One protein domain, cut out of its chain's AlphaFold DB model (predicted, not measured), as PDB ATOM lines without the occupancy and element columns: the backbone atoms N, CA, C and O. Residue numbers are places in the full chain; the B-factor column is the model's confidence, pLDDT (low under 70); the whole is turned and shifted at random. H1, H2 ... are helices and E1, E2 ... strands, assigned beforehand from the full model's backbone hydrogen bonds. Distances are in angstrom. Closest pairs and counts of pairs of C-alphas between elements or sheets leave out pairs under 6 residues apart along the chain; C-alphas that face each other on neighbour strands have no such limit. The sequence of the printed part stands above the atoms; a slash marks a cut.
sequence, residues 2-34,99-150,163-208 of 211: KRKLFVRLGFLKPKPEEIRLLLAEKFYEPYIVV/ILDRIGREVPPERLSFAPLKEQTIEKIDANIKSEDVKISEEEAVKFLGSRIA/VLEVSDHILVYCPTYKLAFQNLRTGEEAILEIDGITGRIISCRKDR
ATOM      1  N   LYS A   2     182.828 100.069 113.178       47.62
ATOM      2  CA  LYS A   2     181.801 101.122 112.983       47.62
ATOM      3  C   LYS A   2     181.340 101.821 114.280       47.62
ATOM      4  O   LYS A   2     181.494 103.025 114.403       47.62
ATOM      5  N   ARG A   3     180.884 101.079 115.301       50.50
ATOM      6  CA  ARG A   3     180.332 101.662 116.550       50.50
ATOM      7  C   ARG A   3     181.280 102.610 117.307       50.50
ATOM      8  O   ARG A   3     180.810 103.600 117.851       50.50
ATOM      9  N   LYS A   4     182.594 102.338 117.354       52.97
ATOM     10  CA  LYS A   4     183.557 103.177 118.104       52.97
ATOM     11  C   LYS A   4     183.792 104.544 117.440       52.97
ATOM     12  O   LYS A   4     184.028 105.514 118.151       52.97
ATOM     13  N   LEU A   5     183.687 104.618 116.111       55.12
ATOM     14  CA  LEU A   5     183.817 105.860 115.337       55.12
ATOM     15  C   LEU A   5     182.657 106.824 115.623       55.12
ATOM     16  O   LEU A   5     182.887 107.985 115.943       55.12
ATOM     17  N   PHE A   6     181.418 106.323 115.611       55.06
ATOM     18  CA  PHE A   6     180.228 107.160 115.813       55.06
ATOM     19  C   PHE A   6     180.075 107.698 117.238       55.06
ATOM     20  O   PHE A   6     179.614 108.821 117.419       55.06
ATOM     21  N   VAL A   7     180.522 106.942 118.248       57.41
ATOM     22  CA  VAL A   7     180.553 107.428 119.639       57.41
ATOM     23  C   VAL A   7     181.507 108.616 119.790       57.41
ATOM     24  O   VAL A   7     181.180 109.576 120.480       57.41
ATOM     25  N   ARG A   8     182.660 108.585 119.106       56.75
ATOM     26  CA  ARG A   8     183.651 109.676 119.116       56.75
ATOM     27  C   ARG A   8     183.148 110.946 118.428       56.75
ATOM     28  O   ARG A   8     183.553 112.040 118.791       56.75
ATOM     29  N   LEU A   9     182.245 110.783 117.470       56.69
ATOM     30  CA  LEU A   9     181.596 111.853 116.723       56.69
ATOM     31  C   LEU A   9     180.420 112.503 117.474       56.69
ATOM     32  O   LEU A   9     179.766 113.373 116.915       56.69
ATOM     33  N   GLY A  10     180.098 112.094 118.706       53.41
ATOM     34  CA  GLY A  10     178.952 112.648 119.438       53.41
ATOM     35  C   GLY A  10     177.595 112.224 118.866       53.41
ATOM     36  O   GLY A  10     176.573 112.831 119.180       53.41
ATOM     37  N   PHE A  11     177.560 111.184 118.028       57.38
ATOM     38  CA  PHE A  11     176.316 110.484 117.738       57.38
ATOM     39  C   PHE A  11     176.014 109.569 118.923       57.38
ATOM     40  O   PHE A  11     176.857 108.764 119.326       57.38
ATOM     41  N   LEU A  12     174.815 109.694 119.495       56.06
ATOM     42  CA  LEU A  12     174.324 108.863 120.598       56.06
ATOM     43  C   LEU A  12     174.267 107.384 120.177       56.06
ATOM     44  O   LEU A  12     173.214 106.918 119.757       56.06
ATOM     45  N   LYS A  13     175.407 106.675 120.254       64.56
ATOM     46  CA  LYS A  13     175.587 105.230 120.000       64.56
ATOM     47  C   LYS A  13     174.622 104.681 118.928       64.56
ATOM     48  O   LYS A  13     173.825 103.798 119.248       64.56
ATOM     49  N   PRO A  14     174.673 105.187 117.682       66.62
ATOM     50  CA  PRO A  14     173.772 104.716 116.642       66.62
ATOM     51  C   PRO A  14     173.987 103.223 116.400       66.62
ATOM     52  O   PRO A  14     175.113 102.705 116.515       66.62
ATOM     53  N   LYS A  15     172.906 102.512 116.088       73.94
ATOM     54  CA  LYS A  15     173.012 101.105 115.704       73.94
ATOM     55  C   LYS A  15     173.682 101.003 114.323       73.94
ATOM     56  O   LYS A  15     173.561 101.927 113.524       73.94
ATOM     57  N   PRO A  16     174.418  99.921 114.008       73.00
ATOM     58  CA  PRO A  16     175.060  99.773 112.700       73.00
ATOM     59  C   PRO A  16     174.092  99.898 111.518       73.00
ATOM     60  O   PRO A  16     174.512 100.345 110.457       73.00
ATOM     61  N   GLU A  17     172.828  99.523 111.715       80.62
ATOM     62  CA  GLU A  17     171.757  99.581 110.717       80.62
ATOM     63  C   GLU A  17     171.247 101.016 110.492       80.62
ATOM     64  O   GLU A  17     170.682 101.315 109.448       80.62
ATOM     65  N   GLU A  18     171.487 101.922 111.444       82.81
ATOM     66  CA  GLU A  18     171.123 103.344 111.368       82.81
ATOM     67  C   GLU A  18     172.192 104.179 110.646       82.81
ATOM     68  O   GLU A  18     172.062 105.396 110.551       82.81
ATOM     69  N   ILE A  19     173.263 103.551 110.155       82.25
ATOM     70  CA  ILE A  19     174.371 104.223 109.481       82.25
ATOM     71  C   ILE A  19     174.432 103.782 108.024       82.25
ATOM     72  O   ILE A  19     174.724 102.623 107.719       82.25
ATOM     73  N   ARG A  20     174.276 104.747 107.121       87.25
ATOM     74  CA  ARG A  20     174.479 104.563 105.686       87.25
ATOM     75  C   ARG A  20     175.820 105.157 105.264       87.25
ATOM     76  O   ARG A  20     176.145 106.273 105.644       87.25
ATOM     77  N   LEU A  21     176.598 104.412 104.481       86.88
ATOM     78  CA  LEU A  21     177.767 104.947 103.780       86.88
ATOM     79  C   LEU A  21     177.272 105.648 102.510       86.88
ATOM     80  O   LEU A  21     176.596 105.018 101.697       86.88
ATOM     81  N   LEU A  22     177.582 106.931 102.370       89.00
ATOM     82  CA  LEU A  22     177.237 107.738 101.199       89.00
ATOM     83  C   LEU A  22     178.379 107.765 100.184       89.00
ATOM     84  O   LEU A  22     178.147 107.622  98.989       89.00
ATOM     85  N   LEU A  23     179.609 107.918 100.676       88.94
ATOM     86  CA  LEU A  23     180.800 108.075  99.850       88.94
ATOM     87  C   LEU A  23     181.944 107.250 100.424       88.94
ATOM     88  O   LEU A  23     182.157 107.250 101.638       88.94
ATOM     89  N   ALA A  24     182.701 106.600  99.548       89.81
ATOM     90  CA  ALA A  24     184.009 106.058  99.867       89.81
ATOM     91  C   ALA A  24     184.949 106.313  98.695       89.81
ATOM     92  O   ALA A  24     184.844 105.665  97.657       89.81
ATOM     93  N   GLU A  25     185.859 107.263  98.869       90.38
ATOM     94  CA  GLU A  25     186.822 107.641  97.843       90.38
ATOM     95  C   GLU A  25     188.242 107.514  98.369       90.38
ATOM     96  O   GLU A  25     188.534 107.854  99.516       90.38
ATOM     97  N   LYS A  26     189.130 107.028  97.503       87.00
ATOM     98  CA  LYS A  26     190.571 107.110  97.699       87.00
ATOM     99  C   LYS A  26     191.079 108.302  96.900       87.00
ATOM    100  O   LYS A  26     190.802 108.404  95.707       87.00
ATOM    101  N   PHE A  27     191.842 109.154  97.555       86.12
ATOM    102  CA  PHE A  27     192.574 110.245  96.935       86.12
ATOM    103  C   PHE A  27     193.991 110.272  97.514       86.12
ATOM    104  O   PHE A  27     194.311 109.497  98.420       86.12
ATOM    105  N   TYR A  28     194.854 111.114  96.964       86.81
ATOM    106  CA  TYR A  28     196.202 111.305  97.487       86.81
ATOM    107  C   TYR A  28     196.349 112.738  97.976       86.81
ATOM    108  O   TYR A  28     196.199 113.680  97.200       86.81
ATOM    109  N   GLU A  29     196.615 112.877  99.271       87.56
ATOM    110  CA  GLU A  29     196.865 114.161  99.913       87.56
ATOM    111  C   GLU A  29     198.334 114.539  99.685       87.56
ATOM    112  O   GLU A  29     199.215 113.764 100.081       87.56
ATOM    113  N   PRO A  30     198.621 115.676  99.030       88.38
ATOM    114  CA  PRO A  30     199.988 116.115  98.827       88.38
ATOM    115  C   PRO A  30     200.534 116.835 100.063       88.38
ATOM    116  O   PRO A  30     199.852 117.638 100.704       88.38
ATOM    117  N   TYR A  31     201.806 116.583 100.332       90.38
ATOM    118  CA  TYR A  31     202.627 117.277 101.310       90.38
ATOM    119  C   TYR A  31     203.918 117.734 100.649       90.38
ATOM    120  O   TYR A  31     204.479 117.011  99.827       90.38
ATOM    121  N   ILE A  32     204.407 118.908 101.029       91.69
ATOM    122  CA  ILE A  32     205.675 119.433 100.519       91.69
ATOM    123  C   ILE A  32     206.693 119.360 101.643       91.69
ATOM    124  O   ILE A  32     206.474 119.929 102.710       91.69
ATOM    125  N   VAL A  33     207.789 118.651 101.410       93.38
ATOM    126  CA  VAL A  33     208.931 118.598 102.320       93.38
ATOM    127  C   VAL A  33     209.972 119.569 101.807       93.38
ATOM    128  O   VAL A  33     210.417 119.440 100.667       93.38
ATOM    129  N   VAL A  34     210.350 120.528 102.647       95.31
ATOM    130  CA  VAL A  34     211.366 121.524 102.309       95.31
ATOM    131  C   VAL A  34     212.462 121.489 103.350       95.31
ATOM    132  O   VAL A  34     212.176 121.558 104.547       95.31
ATOM    133  N   ILE A  99     207.478 120.540 106.882       94.31
ATOM    134  CA  ILE A  99     206.515 119.874 106.017       94.31
ATOM    135  C   ILE A  99     205.289 120.765 105.930       94.31
ATOM    136  O   ILE A  99     204.760 121.182 106.959       94.31
ATOM    137  N   LEU A 100     204.825 121.037 104.718       93.50
ATOM    138  CA  LEU A 100     203.613 121.803 104.468       93.50
ATOM    139  C   LEU A 100     202.491 120.894 103.977       93.50
ATOM    140  O   LEU A 100     202.722 119.974 103.191       93.50
ATOM    141  N   ASP A 101     201.266 121.176 104.416       91.31
ATOM    142  CA  ASP A 101     200.067 120.681 103.747       91.31
ATOM    143  C   ASP A 101     199.859 121.381 102.392       91.31
ATOM    144  O   ASP A 101     200.508 122.377 102.061       91.31
ATOM    145  N   ARG A 102     198.908 120.878 101.603       88.50
ATOM    146  CA  ARG A 102     198.585 121.392 100.264       88.50
ATOM    147  C   ARG A 102     198.241 122.885 100.194       88.50
ATOM    148  O   ARG A 102     198.264 123.455  99.107       88.50
ATOM    149  N   ILE A 103     197.867 123.513 101.314       90.62
ATOM    150  CA  ILE A 103     197.549 124.948 101.374       90.62
ATOM    151  C   ILE A 103     198.665 125.782 102.017       90.62
ATOM    152  O   ILE A 103     198.449 126.960 102.292       90.62
ATOM    153  N   GLY A 104     199.835 125.188 102.259       89.88
ATOM    154  CA  GLY A 104     201.010 125.882 102.775       89.88
ATOM    155  C   GLY A 104     201.072 126.000 104.297       89.88
ATOM    156  O   GLY A 104     201.821 126.829 104.807       89.88
ATOM    157  N   ARG A 105     200.292 125.217 105.058       92.88
ATOM    158  CA  ARG A 105     200.401 125.211 106.527       92.88
ATOM    159  C   ARG A 105     201.390 124.163 106.988       92.88
ATOM    160  O   ARG A 105     201.307 123.014 106.565       92.88
ATOM    161  N   GLU A 106     202.248 124.538 107.927       94.12
ATOM    162  CA  GLU A 106     203.167 123.591 108.542       94.12
ATOM    163  C   GLU A 106     202.408 122.488 109.290       94.12
ATOM    164  O   GLU A 106     201.479 122.743 110.065       94.12
ATOM    165  N   VAL A 107     202.812 121.245 109.044       92.31
ATOM    166  CA  VAL A 107     202.303 120.052 109.713       92.31
ATOM    167  C   VAL A 107     203.455 119.288 110.356       92.31
ATOM    168  O   VAL A 107     204.579 119.312 109.857       92.31
ATOM    169  N   PRO A 108     203.196 118.589 111.470       91.06
ATOM    170  CA  PRO A 108     204.247 117.851 112.142       91.06
ATOM    171  C   PRO A 108     204.595 116.560 111.368       91.06
ATOM    172  O   PRO A 108     203.737 116.034 110.643       91.06
ATOM    173  N   PRO A 109     205.818 116.015 111.521       86.56
ATOM    174  CA  PRO A 109     206.295 114.867 110.745       86.56
ATOM    175  C   PRO A 109     205.434 113.610 110.834       86.56
ATOM    176  O   PRO A 109     205.397 112.832 109.888       86.56
ATOM    177  N   GLU A 110     204.676 113.422 111.915       83.06
ATOM    178  CA  GLU A 110     203.784 112.272 112.089       83.06
ATOM    179  C   GLU A 110     202.618 112.255 111.089       83.06
ATOM    180  O   GLU A 110     201.914 111.246 110.998       83.06
ATOM    181  N   ARG A 111     202.390 113.361 110.363       80.00
ATOM    182  CA  ARG A 111     201.453 113.412 109.232       80.00
ATOM    183  C   ARG A 111     201.994 112.748 107.975       80.00
ATOM    184  O   ARG A 111     201.190 112.295 107.168       80.00
ATOM    185  N   LEU A 112     203.314 112.664 107.821       80.00
ATOM    186  CA  LEU A 112     203.927 111.873 106.764       80.00
ATOM    187  C   LEU A 112     204.021 110.425 107.232       80.00
ATOM    188  O   LEU A 112     204.899 110.038 108.005       80.00
ATOM    189  N   SER A 113     203.089 109.606 106.763       70.62
ATOM    190  CA  SER A 113     203.200 108.163 106.884       70.62
ATOM    191  C   SER A 113     204.041 107.629 105.726       70.62
ATOM    192  O   SER A 113     203.691 107.745 104.555       70.62
ATOM    193  N   PHE A 114     205.178 107.025 106.057       64.75
ATOM    194  CA  PHE A 114     206.020 106.352 105.078       64.75
ATOM    195  C   PHE A 114     205.639 104.874 105.022       64.75
ATOM    196  O   PHE A 114     205.720 104.157 106.020       64.75
ATOM    197  N   ALA A 115     205.236 104.407 103.843       58.00
ATOM    198  CA  ALA A 115     205.222 102.988 103.517       58.00
ATOM    199  C   ALA A 115     206.343 102.727 102.505       58.00
ATOM    200  O   ALA A 115     206.432 103.475 101.530       58.00
ATOM    201  N   PRO A 116     207.164 101.674 102.674       48.09
ATOM    202  CA  PRO A 116     208.059 101.223 101.618       48.09
ATOM    203  C   PRO A 116     207.232 100.961 100.359       48.09
ATOM    204  O   PRO A 116     206.359 100.085 100.348       48.09
ATOM    205  N   LEU A 117     207.456 101.752  99.314       45.94
ATOM    206  CA  LEU A 117     206.742 101.590  98.059       45.94
ATOM    207  C   LEU A 117     207.273 100.316  97.389       45.94
ATOM    208  O   LEU A 117     208.456 100.228  97.073       45.94
ATOM    209  N   LYS A 118     206.425  99.304  97.179       45.72
ATOM    210  CA  LYS A 118     206.803  98.182  96.310       45.72
ATOM    211  C   LYS A 118     206.908  98.723  94.883       45.72
ATOM    212  O   LYS A 118     205.917  99.246  94.367       45.72
ATOM    213  N   GLU A 119     208.082  98.574  94.272       45.03
ATOM    214  CA  GLU A 119     208.497  99.113  92.958       45.03
ATOM    215  C   GLU A 119     207.458  98.905  91.840       45.03
ATOM    216  O   GLU A 119     207.289  99.758  90.977       45.03
ATOM    217  N   GLN A 120     206.649  97.846  91.929       44.06
ATOM    218  CA  GLN A 120     205.557  97.535  90.993       44.06
ATOM    219  C   GLN A 120     204.394  98.552  90.981       44.06
ATOM    220  O   GLN A 120     203.489  98.431  90.157       44.06
ATOM    221  N   THR A 121     204.370  99.529  91.895       46.81
ATOM    222  CA  THR A 121     203.291 100.534  91.980       46.81
ATOM    223  C   THR A 121     203.586 101.779  91.139       46.81
ATOM    224  O   THR A 121     202.647 102.448  90.723       46.81
ATOM    225  N   ILE A 122     204.863 102.078  90.859       46.22
ATOM    226  CA  ILE A 122     205.288 103.317  90.178       46.22
ATOM    227  C   ILE A 122     204.887 103.300  88.695       46.22
ATOM    228  O   ILE A 122     204.438 104.310  88.164       46.22
ATOM    229  N   GLU A 123     204.945 102.134  88.045       44.62
ATOM    230  CA  GLU A 123     204.617 101.973  86.618       44.62
ATOM    231  C   GLU A 123     203.106 102.029  86.306       44.62
ATOM    232  O   GLU A 123     202.718 102.056  85.141       44.62
ATOM    233  N   LYS A 124     202.239 102.063  87.330       45.81
ATOM    234  CA  LYS A 124     200.768 102.139  87.199       45.81
ATOM    235  C   LYS A 124     200.160 103.310  87.970       45.81
ATOM    236  O   LYS A 124     199.018 103.236  88.428       45.81
ATOM    237  N   ILE A 125     200.917 104.388  88.154       50.03
ATOM    238  CA  ILE A 125     200.371 105.662  88.629       50.03
ATOM    239  C   ILE A 125     199.585 106.258  87.448       50.03
ATOM    240  O   ILE A 125     200.068 107.092  86.692       50.03
ATOM    241  N   ASP A 126     198.391 105.696  87.245       49.34
ATOM    242  CA  ASP A 126     197.415 106.049  86.222       49.34
ATOM    243  C   ASP A 126     197.140 107.558  86.227       49.34
ATOM    244  O   ASP A 126     196.998 108.176  87.284       49.34
ATOM    245  N   ALA A 127     196.908 108.121  85.041       52.47
ATOM    246  CA  ALA A 127     196.447 109.496  84.809       52.47
ATOM    247  C   ALA A 127     195.101 109.862  85.498       52.47
ATOM    248  O   ALA A 127     194.579 110.953  85.296       52.47
ATOM    249  N   ASN A 128     194.539 108.964  86.318       51.81
ATOM    250  CA  ASN A 128     193.276 109.096  87.048       51.81
ATOM    251  C   ASN A 128     193.449 109.223  88.575       51.81
ATOM    252  O   ASN A 128     192.483 109.042  89.324       51.81
ATOM    253  N   ILE A 129     194.654 109.512  89.076       59.47
ATOM    254  CA  ILE A 129     194.830 109.802  90.500       59.47
ATOM    255  C   ILE A 129     194.123 111.115  90.848       59.47
ATOM    256  O   ILE A 129     194.583 112.203  90.510       59.47
ATOM    257  N   LYS A 130     193.012 111.003  91.585       62.88
ATOM    258  CA  LYS A 130     192.409 112.137  92.288       62.88
ATOM    259  C   LYS A 130     193.414 112.614  93.339       62.88
ATOM    260  O   LYS A 130     193.578 111.978  94.382       62.88
ATOM    261  N   SER A 131     194.112 113.695  93.033       69.38
ATOM    262  CA  SER A 131     194.932 114.447  93.977       69.38
ATOM    263  C   SER A 131     194.404 115.872  94.033       69.38
ATOM    264  O   SER A 131     193.762 116.332  93.088       69.38
ATOM    265  N   GLU A 132     194.584 116.528  95.171       74.44
ATOM    266  CA  GLU A 132     194.249 117.943  95.277       74.44
ATOM    267  C   GLU A 132     195.426 118.807  94.834       74.44
ATOM    268  O   GLU A 132     196.583 118.430  95.013       74.44
ATOM    269  N   ASP A 133     195.123 119.973  94.271       77.50
ATOM    270  CA  ASP A 133     196.148 120.898  93.809       77.50
ATOM    271  C   ASP A 133     196.885 121.531  94.993       77.50
ATOM    272  O   ASP A 133     196.282 121.985  95.975       77.50
ATOM    273  N   VAL A 134     198.209 121.591  94.873       83.56
ATOM    274  CA  VAL A 134     199.065 122.353  95.780       83.56
ATOM    275  C   VAL A 134     198.889 123.840  95.489       83.56
ATOM    276  O   VAL A 134     198.978 124.269  94.343       83.56
ATOM    277  N   LYS A 135     198.634 124.632  96.533       87.25
ATOM    278  CA  LYS A 135     198.352 126.071  96.408       87.25
ATOM    279  C   LYS A 135     199.533 126.984  96.714       87.25
ATOM    280  O   LYS A 135     199.406 128.181  96.490       87.25
ATOM    281  N   ILE A 136     200.617 126.445  97.263       85.62
ATOM    282  CA  ILE A 136     201.807 127.218  97.620       85.62
ATOM    283  C   ILE A 136     202.851 127.118  96.506       85.62
ATOM    284  O   ILE A 136     203.038 126.046  95.927       85.62
ATOM    285  N   SER A 137     203.517 128.231  96.201       89.31
ATOM    286  CA  SER A 137     204.632 128.246  95.255       89.31
ATOM    287  C   SER A 137     205.946 127.800  95.904       89.31
ATOM    288  O   SER A 137     206.128 127.864  97.121       89.31
ATOM    289  N   GLU A 138     206.905 127.383  95.078       87.94
ATOM    290  CA  GLU A 138     208.264 127.070  95.534       87.94
ATOM    291  C   GLU A 138     208.930 128.290  96.195       87.94
ATOM    292  O   GLU A 138     209.519 128.176  97.266       87.94
ATOM    293  N   GLU A 139     208.747 129.487  95.631       92.06
ATOM    294  CA  GLU A 139     209.276 130.741  96.185       92.06
ATOM    295  C   GLU A 139     208.731 131.040  97.591       92.06
ATOM    296  O   GLU A 139     209.475 131.459  98.483       92.06
ATOM    297  N   GLU A 140     207.432 130.811  97.813       92.81
ATOM    298  CA  GLU A 140     206.804 130.974  99.126       92.81
ATOM    299  C   GLU A 140     207.376 129.980 100.143       92.81
ATOM    300  O   GLU A 140     207.639 130.351 101.292       92.81
ATOM    301  N   ALA A 141     207.627 128.742  99.715       91.94
ATOM    302  CA  ALA A 141     208.206 127.708 100.559       91.94
ATOM    303  C   ALA A 141     209.674 128.014 100.919       91.94
ATOM    304  O   ALA A 141     210.051 127.946 102.091       91.94
ATOM    305  N   VAL A 142     210.489 128.457  99.957       93.19
ATOM    306  CA  VAL A 142     211.879 128.887 100.200       93.19
ATOM    307  C   VAL A 142     211.930 130.104 101.125       93.19
ATOM    308  O   VAL A 142     212.750 130.163 102.044       93.19
ATOM    309  N   LYS A 143     211.014 131.064 100.961       94.19
ATOM    310  CA  LYS A 143     210.908 132.212 101.870       94.19
ATOM    311  C   LYS A 143     210.566 131.781 103.298       94.19
ATOM    312  O   LYS A 143     211.118 132.332 104.254       94.19
ATOM    313  N   PHE A 144     209.676 130.800 103.450       93.38
ATOM    314  CA  PHE A 144     209.354 130.229 104.755       93.38
ATOM    315  C   PHE A 144     210.583 129.558 105.386       93.38
ATOM    316  O   PHE A 144     210.874 129.829 106.554       93.38
ATOM    317  N   LEU A 145     211.359 128.788 104.611       95.19
ATOM    318  CA  LEU A 145     212.631 128.209 105.062       95.19
ATOM    319  C   LEU A 145     213.576 129.291 105.585       95.19
ATOM    320  O   LEU A 145     214.002 129.231 106.739       95.19
ATOM    321  N   GLY A 146     213.824 130.326 104.777       95.25
ATOM    322  CA  GLY A 146     214.679 131.449 105.155       95.25
ATOM    323  C   GLY A 146     214.234 132.103 106.465       95.25
ATOM    324  O   GLY A 146     215.054 132.331 107.346       95.25
ATOM    325  N   SER A 147     212.929 132.309 106.671       93.88
ATOM    326  CA  SER A 147     212.417 132.888 107.924       93.88
ATOM    327  C   SER A 147     212.725 132.059 109.183       93.88
ATOM    328  O   SER A 147     212.739 132.599 110.291       93.88
ATOM    329  N   ARG A 148     212.983 130.753 109.027       92.50
ATOM    330  CA  ARG A 148     213.238 129.819 110.128       92.50
ATOM    331  C   ARG A 148     214.719 129.716 110.489       92.50
ATOM    332  O   ARG A 148     215.028 129.694 111.685       92.50
ATOM    333  N   ILE A 149     215.590 129.650 109.480       95.81
ATOM    334  CA  ILE A 149     217.019 129.337 109.652       95.81
ATOM    335  C   ILE A 149     217.960 130.512 109.348       95.81
ATOM    336  O   ILE A 149     219.068 130.549 109.869       95.81
ATOM    337  N   ALA A 150     217.527 131.527 108.588       95.44
ATOM    338  CA  ALA A 150     218.364 132.688 108.269       95.44
ATOM    339  C   ALA A 150     218.411 133.697 109.429       95.44
ATOM    340  O   ALA A 150     217.797 134.767 109.394       95.44
ATOM    341  N   VAL A 163     224.535 132.678 102.296       97.50
ATOM    342  CA  VAL A 163     223.934 131.706 101.390       97.50
ATOM    343  C   VAL A 163     222.797 130.978 102.096       97.50
ATOM    344  O   VAL A 163     222.940 130.486 103.213       97.50
ATOM    345  N   LEU A 164     221.653 130.896 101.417       97.06
ATOM    346  CA  LEU A 164     220.572 129.979 101.756       97.06
ATOM    347  C   LEU A 164     220.560 128.868 100.704       97.06
ATOM    348  O   LEU A 164     220.196 129.107  99.554       97.06
ATOM    349  N   GLU A 165     220.965 127.669 101.100       96.94
ATOM    350  CA  GLU A 165     220.974 126.483 100.250       96.94
ATOM    351  C   GLU A 165     219.714 125.656 100.512       96.94
ATOM    352  O   GLU A 165     219.439 125.268 101.647       96.94
ATOM    353  N   VAL A 166     218.945 125.377  99.462       96.06
ATOM    354  CA  VAL A 166     217.780 124.489  99.528       96.06
ATOM    355  C   VAL A 166     218.238 123.094  99.115       96.06
ATOM    356  O   VAL A 166     218.605 122.888  97.960       96.06
ATOM    357  N   SER A 167     218.236 122.149 100.055       93.75
ATOM    358  CA  SER A 167     218.648 120.761  99.812       93.75
ATOM    359  C   SER A 167     217.494 119.894  99.321       93.75
ATOM    360  O   SER A 167     217.687 119.002  98.499       93.75
ATOM    361  N   ASP A 168     216.286 120.172  99.815       91.12
ATOM    362  CA  ASP A 168     215.102 119.360  99.574       91.12
ATOM    363  C   ASP A 168     213.909 120.247  99.223       91.12
ATOM    364  O   ASP A 168     213.588 121.194  99.940       91.12
ATOM    365  N   HIS A 169     213.220 119.896  98.140       90.62
ATOM    366  CA  HIS A 169     211.896 120.405  97.793       90.62
ATOM    367  C   HIS A 169     211.103 119.264  97.145       90.62
ATOM    368  O   HIS A 169     211.080 119.086  95.926       90.62
ATOM    369  N   ILE A 170     210.527 118.409  97.989       88.88
ATOM    370  CA  ILE A 170     209.976 117.111  97.588       88.88
ATOM    371  C   ILE A 170     208.463 117.117  97.769       88.88
ATOM    372  O   ILE A 170     207.955 117.393  98.856       88.88
ATOM    373  N   LEU A 171     207.743 116.740  96.713       86.62
ATOM    374  CA  LEU A 171     206.299 116.538  96.759       86.62
ATOM    375  C   LEU A 171     205.974 115.078  97.096       86.62
ATOM    376  O   LEU A 171     206.315 114.160  96.349       86.62
ATOM    377  N   VAL A 172     205.301 114.866  98.224       86.50
ATOM    378  CA  VAL A 172     204.946 113.547  98.754       86.50
ATOM    379  C   VAL A 172     203.434 113.360  98.709       86.50
ATOM    380  O   VAL A 172     202.689 114.103  99.340       86.50
ATOM    381  N   TYR A 173     202.974 112.325  98.010       85.38
ATOM    382  CA  TYR A 173     201.554 111.992  97.891       85.38
ATOM    383  C   TYR A 173     201.173 110.855  98.842       85.38
ATOM    384  O   TYR A 173     201.520 109.695  98.614       85.38
ATOM    385  N   CYS A 174     200.412 111.172  99.890       85.75
ATOM    386  CA  CYS A 174     199.971 110.199 100.888       85.75
ATOM    387  C   CYS A 174     198.554 109.689 100.570       85.75
ATOM    388  O   CYS A 174     197.617 110.489 100.480       85.75
ATOM    389  N   PRO A 175     198.339 108.367 100.411       88.25
ATOM    390  CA  PRO A 175     197.012 107.836 100.125       88.25
ATOM    391  C   PRO A 175     196.079 108.090 101.311       88.25
ATOM    392  O   PRO A 175     196.383 107.719 102.441       88.25
ATOM    393  N   THR A 176     194.914 108.670 101.042       88.06
ATOM    394  CA  THR A 176     193.901 108.999 102.047       88.06
ATOM    395  C   THR A 176     192.535 108.499 101.590       88.06
ATOM    396  O   THR A 176     192.156 108.622 100.424       88.06
ATOM    397  N   TYR A 177     191.780 107.909 102.515       89.94
ATOM    398  CA  TYR A 177     190.401 107.496 102.285       89.94
ATOM    399  C   TYR A 177     189.443 108.514 102.891       89.94
ATOM    400  O   TYR A 177     189.467 108.736 104.102       89.94
ATOM    401  N   LYS A 178     188.565 109.083 102.062       90.94
ATOM    402  CA  LYS A 178     187.442 109.920 102.487       90.94
ATOM    403  C   LYS A 178     186.178 109.081 102.523       90.94
ATOM    404  O   LYS A 178     185.757 108.532 101.506       90.94
ATOM    405  N   LEU A 179     185.567 108.991 103.696       90.69
ATOM    406  CA  LEU A 179     184.313 108.284 103.908       90.69
ATOM    407  C   LEU A 179     183.252 109.281 104.376       90.69
ATOM    408  O   LEU A 179     183.473 109.979 105.365       90.69
ATOM    409  N   ALA A 180     182.106 109.331 103.700       89.12
ATOM    410  CA  ALA A 180     180.945 110.096 104.152       89.12
ATOM    411  C   ALA A 180     179.858 109.140 104.635       89.12
ATOM    412  O   ALA A 180     179.529 108.161 103.959       89.12
ATOM    413  N   PHE A 181     179.299 109.418 105.805       87.56
ATOM    414  CA  PHE A 181     178.254 108.615 106.425       87.56
ATOM    415  C   PHE A 181     177.056 109.480 106.772       87.56
ATOM    416  O   PHE A 181     177.235 110.622 107.176       87.56
ATOM    417  N   GLN A 182     175.869 108.890 106.726       87.56
ATOM    418  CA  GLN A 182     174.631 109.496 107.191       87.56
ATOM    419  C   GLN A 182     174.024 108.660 108.312       87.56
ATOM    420  O   GLN A 182     173.948 107.430 108.221       87.56
ATOM    421  N   ASN A 183     173.561 109.334 109.356       84.31
ATOM    422  CA  ASN A 183     172.695 108.749 110.360       84.31
ATOM    423  C   ASN A 183     171.249 108.765 109.848       84.31
ATOM    424  O   ASN A 183     170.635 109.818 109.751       84.31
ATOM    425  N   LEU A 184     170.680 107.601 109.553       84.81
ATOM    426  CA  LEU A 184     169.321 107.478 109.014       84.81
ATOM    427  C   LEU A 184     168.232 107.920 110.001       84.81
ATOM    428  O   LEU A 184     167.122 108.228 109.585       84.81
ATOM    429  N   ARG A 185     168.533 107.950 111.306       84.00
ATOM    430  CA  ARG A 185     167.590 108.386 112.342       84.00
ATOM    431  C   ARG A 185     167.588 109.903 112.511       84.00
ATOM    432  O   ARG A 185     166.531 110.477 112.739       84.00
ATOM    433  N   THR A 186     168.763 110.532 112.483       81.94
ATOM    434  CA  THR A 186     168.897 111.981 112.724       81.94
ATOM    435  C   THR A 186     169.061 112.797 111.445       81.94
ATOM    436  O   THR A 186     168.984 114.017 111.504       81.94
ATOM    437  N   GLY A 187     169.309 112.150 110.306       83.31
ATOM    438  CA  GLY A 187     169.668 112.782 109.034       83.31
ATOM    439  C   GLY A 187     171.097 113.335 108.987       83.31
ATOM    440  O   GLY A 187     171.578 113.660 107.909       83.31
ATOM    441  N   GLU A 188     171.788 113.419 110.128       84.00
ATOM    442  CA  GLU A 188     173.109 114.038 110.234       84.00
ATOM    443  C   GLU A 188     174.177 113.288 109.427       84.00
ATOM    444  O   GLU A 188     174.274 112.057 109.490       84.00
ATOM    445  N   GLU A 189     175.051 114.047 108.766       86.62
ATOM    446  CA  GLU A 189     176.179 113.515 108.007       86.62
ATOM    447  C   GLU A 189     177.519 113.726 108.722       86.62
ATOM    448  O   GLU A 189     177.714 114.645 109.523       86.62
ATOM    449  N   ALA A 190     178.466 112.831 108.455       85.44
ATOM    450  CA  ALA A 190     179.824 112.926 108.960       85.44
ATOM    451  C   ALA A 190     180.833 112.498 107.902       85.44
ATOM    452  O   ALA A 190     180.681 111.453 107.266       85.44
ATOM    453  N   ILE A 191     181.900 113.283 107.791       88.62
ATOM    454  CA  ILE A 191     183.041 113.016 106.926       88.62
ATOM    455  C   ILE A 191     184.205 112.546 107.794       88.62
ATOM    456  O   ILE A 191     184.530 113.139 108.829       88.62
ATOM    457  N   LEU A 192     184.826 111.457 107.364       88.81
ATOM    458  CA  LEU A 192     185.958 110.817 108.011       88.81
ATOM    459  C   LEU A 192     187.093 110.678 107.001       88.81
ATOM    460  O   LEU A 192     186.902 110.092 105.937       88.81
ATOM    461  N   GLU A 193     188.272 111.161 107.370       90.00
ATOM    462  CA  GLU A 193     189.501 110.966 106.607       90.00
ATOM    463  C   GLU A 193     190.413 110.003 107.356       90.00
ATOM    464  O   GLU A 193     190.685 110.173 108.551       90.00
ATOM    465  N   ILE A 194     190.858 108.970 106.653       89.06
ATOM    466  CA  ILE A 194     191.704 107.913 107.192       89.06
ATOM    467  C   ILE A 194     192.975 107.843 106.361       89.06
ATOM    468  O   ILE A 194     192.920 107.743 105.136       89.06
ATOM    469  N   ASP A 195     194.105 107.839 107.050       87.94
ATOM    470  CA  ASP A 195     195.408 107.583 106.468       87.94
ATOM    471  C   ASP A 195     195.434 106.170 105.865       87.94
ATOM    472  O   ASP A 195     195.182 105.172 106.548       87.94
ATOM    473  N   GLY A 196     195.694 106.083 104.563       86.62
ATOM    474  CA  GLY A 196     195.641 104.840 103.801       86.62
ATOM    475  C   GLY A 196     196.811 103.891 104.054       86.62
ATOM    476  O   GLY A 196     196.733 102.740 103.633       86.62
ATOM    477  N   ILE A 197     197.864 104.343 104.740       85.06
ATOM    478  CA  ILE A 197     199.036 103.536 105.097       85.06
ATOM    479  C   ILE A 197     198.867 102.950 106.501       85.06
ATOM    480  O   ILE A 197     199.031 101.753 106.722       85.06
ATOM    481  N   THR A 198     198.524 103.798 107.464       83.75
ATOM    482  CA  THR A 198     198.495 103.477 108.895       83.75
ATOM    483  C   THR A 198     197.102 103.113 109.401       83.75
ATOM    484  O   THR A 198     196.971 102.572 110.499       83.75
ATOM    485  N   GLY A 199     196.045 103.448 108.655       83.81
ATOM    486  CA  GLY A 199     194.657 103.296 109.095       83.81
ATOM    487  C   GLY A 199     194.249 104.259 110.218       83.81
ATOM    488  O   GLY A 199     193.180 104.093 110.816       83.81
ATOM    489  N   ARG A 200     195.088 105.251 110.550       85.75
ATOM    490  CA  ARG A 200     194.785 106.260 111.571       85.75
ATOM    491  C   ARG A 200     193.757 107.258 111.049       85.75
ATOM    492  O   ARG A 200     193.743 107.613 109.877       85.75
ATOM    493  N   ILE A 201     192.897 107.734 111.945       85.75
ATOM    494  CA  ILE A 201     191.938 108.797 111.629       85.75
ATOM    495  C   ILE A 201     192.701 110.120 111.590       85.75
ATOM    496  O   ILE A 201     193.224 110.541 112.622       85.75
ATOM    497  N   ILE A 202     192.738 110.764 110.424       85.12
ATOM    498  CA  ILE A 202     193.358 112.081 110.227       85.12
ATOM    499  C   ILE A 202     192.397 113.168 110.699       85.12
ATOM    500  O   ILE A 202     192.761 114.053 111.474       85.12
ATOM    501  N   SER A 203     191.148 113.099 110.238       85.62
ATOM    502  CA  SER A 203     190.131 114.089 110.559       85.62
ATOM    503  C   SER A 203     188.747 113.454 110.625       85.62
ATOM    504  O   SER A 203     188.472 112.416 110.021       85.62
ATOM    505  N   CYS A 204     187.876 114.053 111.431       82.50
ATOM    506  CA  CYS A 204     186.514 113.587 111.613       82.50
ATOM    507  C   CYS A 204     185.627 114.797 111.895       82.50
ATOM    508  O   CYS A 204     185.825 115.483 112.900       82.50
ATOM    509  N   ARG A 205     184.700 115.103 110.988       83.62
ATOM    510  CA  ARG A 205     183.861 116.305 111.061       83.62
ATOM    511  C   ARG A 205     182.404 115.917 110.859       83.62
ATOM    512  O   ARG A 205     182.100 115.107 109.989       83.62
ATOM    513  N   LYS A 206     181.508 116.494 111.662       78.75
ATOM    514  CA  LYS A 206     180.076 116.485 111.352       78.75
ATOM    515  C   LYS A 206     179.831 117.526 110.278       78.75
ATOM    516  O   LYS A 206     180.257 118.668 110.460       78.75
ATOM    517  N   ASP A 207     179.154 117.140 109.210       67.06
ATOM    518  CA  ASP A 207     178.702 118.120 108.244       67.06
ATOM    519  C   ASP A 207     177.421 118.760 108.788       67.06
ATOM    520  O   ASP A 207     176.432 118.078 109.061       67.06
ATOM    521  N   ARG A 208     177.470 120.065 109.059       52.28
ATOM    522  CA  ARG A 208     176.302 120.840 109.498       52.28
ATOM    523  C   ARG A 208     175.693 121.525 108.282       52.28
ATOM    524  O   ARG A 208     175.565 122.744 108.270       52.28
TER     525      ARG A 208
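AT A GLANCE: This is residues 2 to 34, 99 to 150 and 163 to 208 of the 211 residues of an uncharacterized protein of Candidatus Bathyarchaeota archaeon (UniProt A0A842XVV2). A long, narrow sheet curled like part of a barrel runs the length of the domain: strands E1 and E3 lie side by side as a ribbon, and E4 and E5 widen it at one end, where H1 lies near E5 and E1. Toward the other end of the ribbon are the short E2 and, on the opposite face from H1, H3; residues 117 to 127, with H2, stick out sideways. The printed part has 131 residues with three named helices and five named strands, in the order H1 E1 E2 H2 H3 E3 E4 E5. The sheet's order is E2 E1 E3 E4 E5, antiparallel throughout, and the class is mixed, helices and strands. The whole is loose, with a radius of gyration of the C-alphas of 18.4 A, and elongated, spanning 62 by 37 by 22 A.

IN THESE COORDINATES: H1, residues 2 to 8, begins at C-alpha 2 (181.801, 101.122, 112.983). E1, residues 19 to 34, is 41.5 A long and bends by 64 degrees at residue 22. E2 is residues 99 to 101, and H2 is residues 119 to 124. H3, residues 138 to 149, is 16.8 A long. E3, residues 163 to 183, is 56.9 A long, bends by 53 degrees at residue 167 and begins at C-alpha 163 (223.934, 131.706, 101.390). E4, residues 189 to 195, is 20.2 A long. E5, residues 201 to 207, is 16.5 A long and ends at C-alpha 207 (178.702, 118.120, 108.244).

HOW THE PARTS SIT: In the twisted sheet, E1 and E3 are antiparallel at 177 degrees, with N 29 and O 174 2.9 A apart, within hydrogen-bond range. E3, E4 and E5 form a meander, each strand the antiparallel neighbour of the one before; N 179 and O 192 are 2.8 A apart, N 191 and O 205 2.9 A. E2 and E5 are edge strands; N 100 of E2 and O 32 of E1 are 2.8 A apart. H1 is on the sheet at a height of 7.0 A, over none of its strands. H3 is on the opposite face at 4.3 A, only just above the sheet's level; its Gly 146 and Leu 164 of E3 have the closest C-alphas, 7.0 A. H2 is not on the sheet and is apart from H3. Every O i to N i+4 pair is within range in H3, 2 of 3 in H1 and 0 of 2 in H2, where 2 of 3 O i to N i+3 pairs are.

THE WHOLE: The C-alphas farthest apart are those of Glu 17 and Val 163, 62.0 A. Residues 35 to 98 and 151 to 162 are not printed; the C-alpha gaps are 6.3 A and 8.9 A. The links E2 to H2 and H2 to H3 are long. Mean pLDDT of the printed part is 79.4, under 70 at residues 2 to 14, 114 to 131 and 207 to 208.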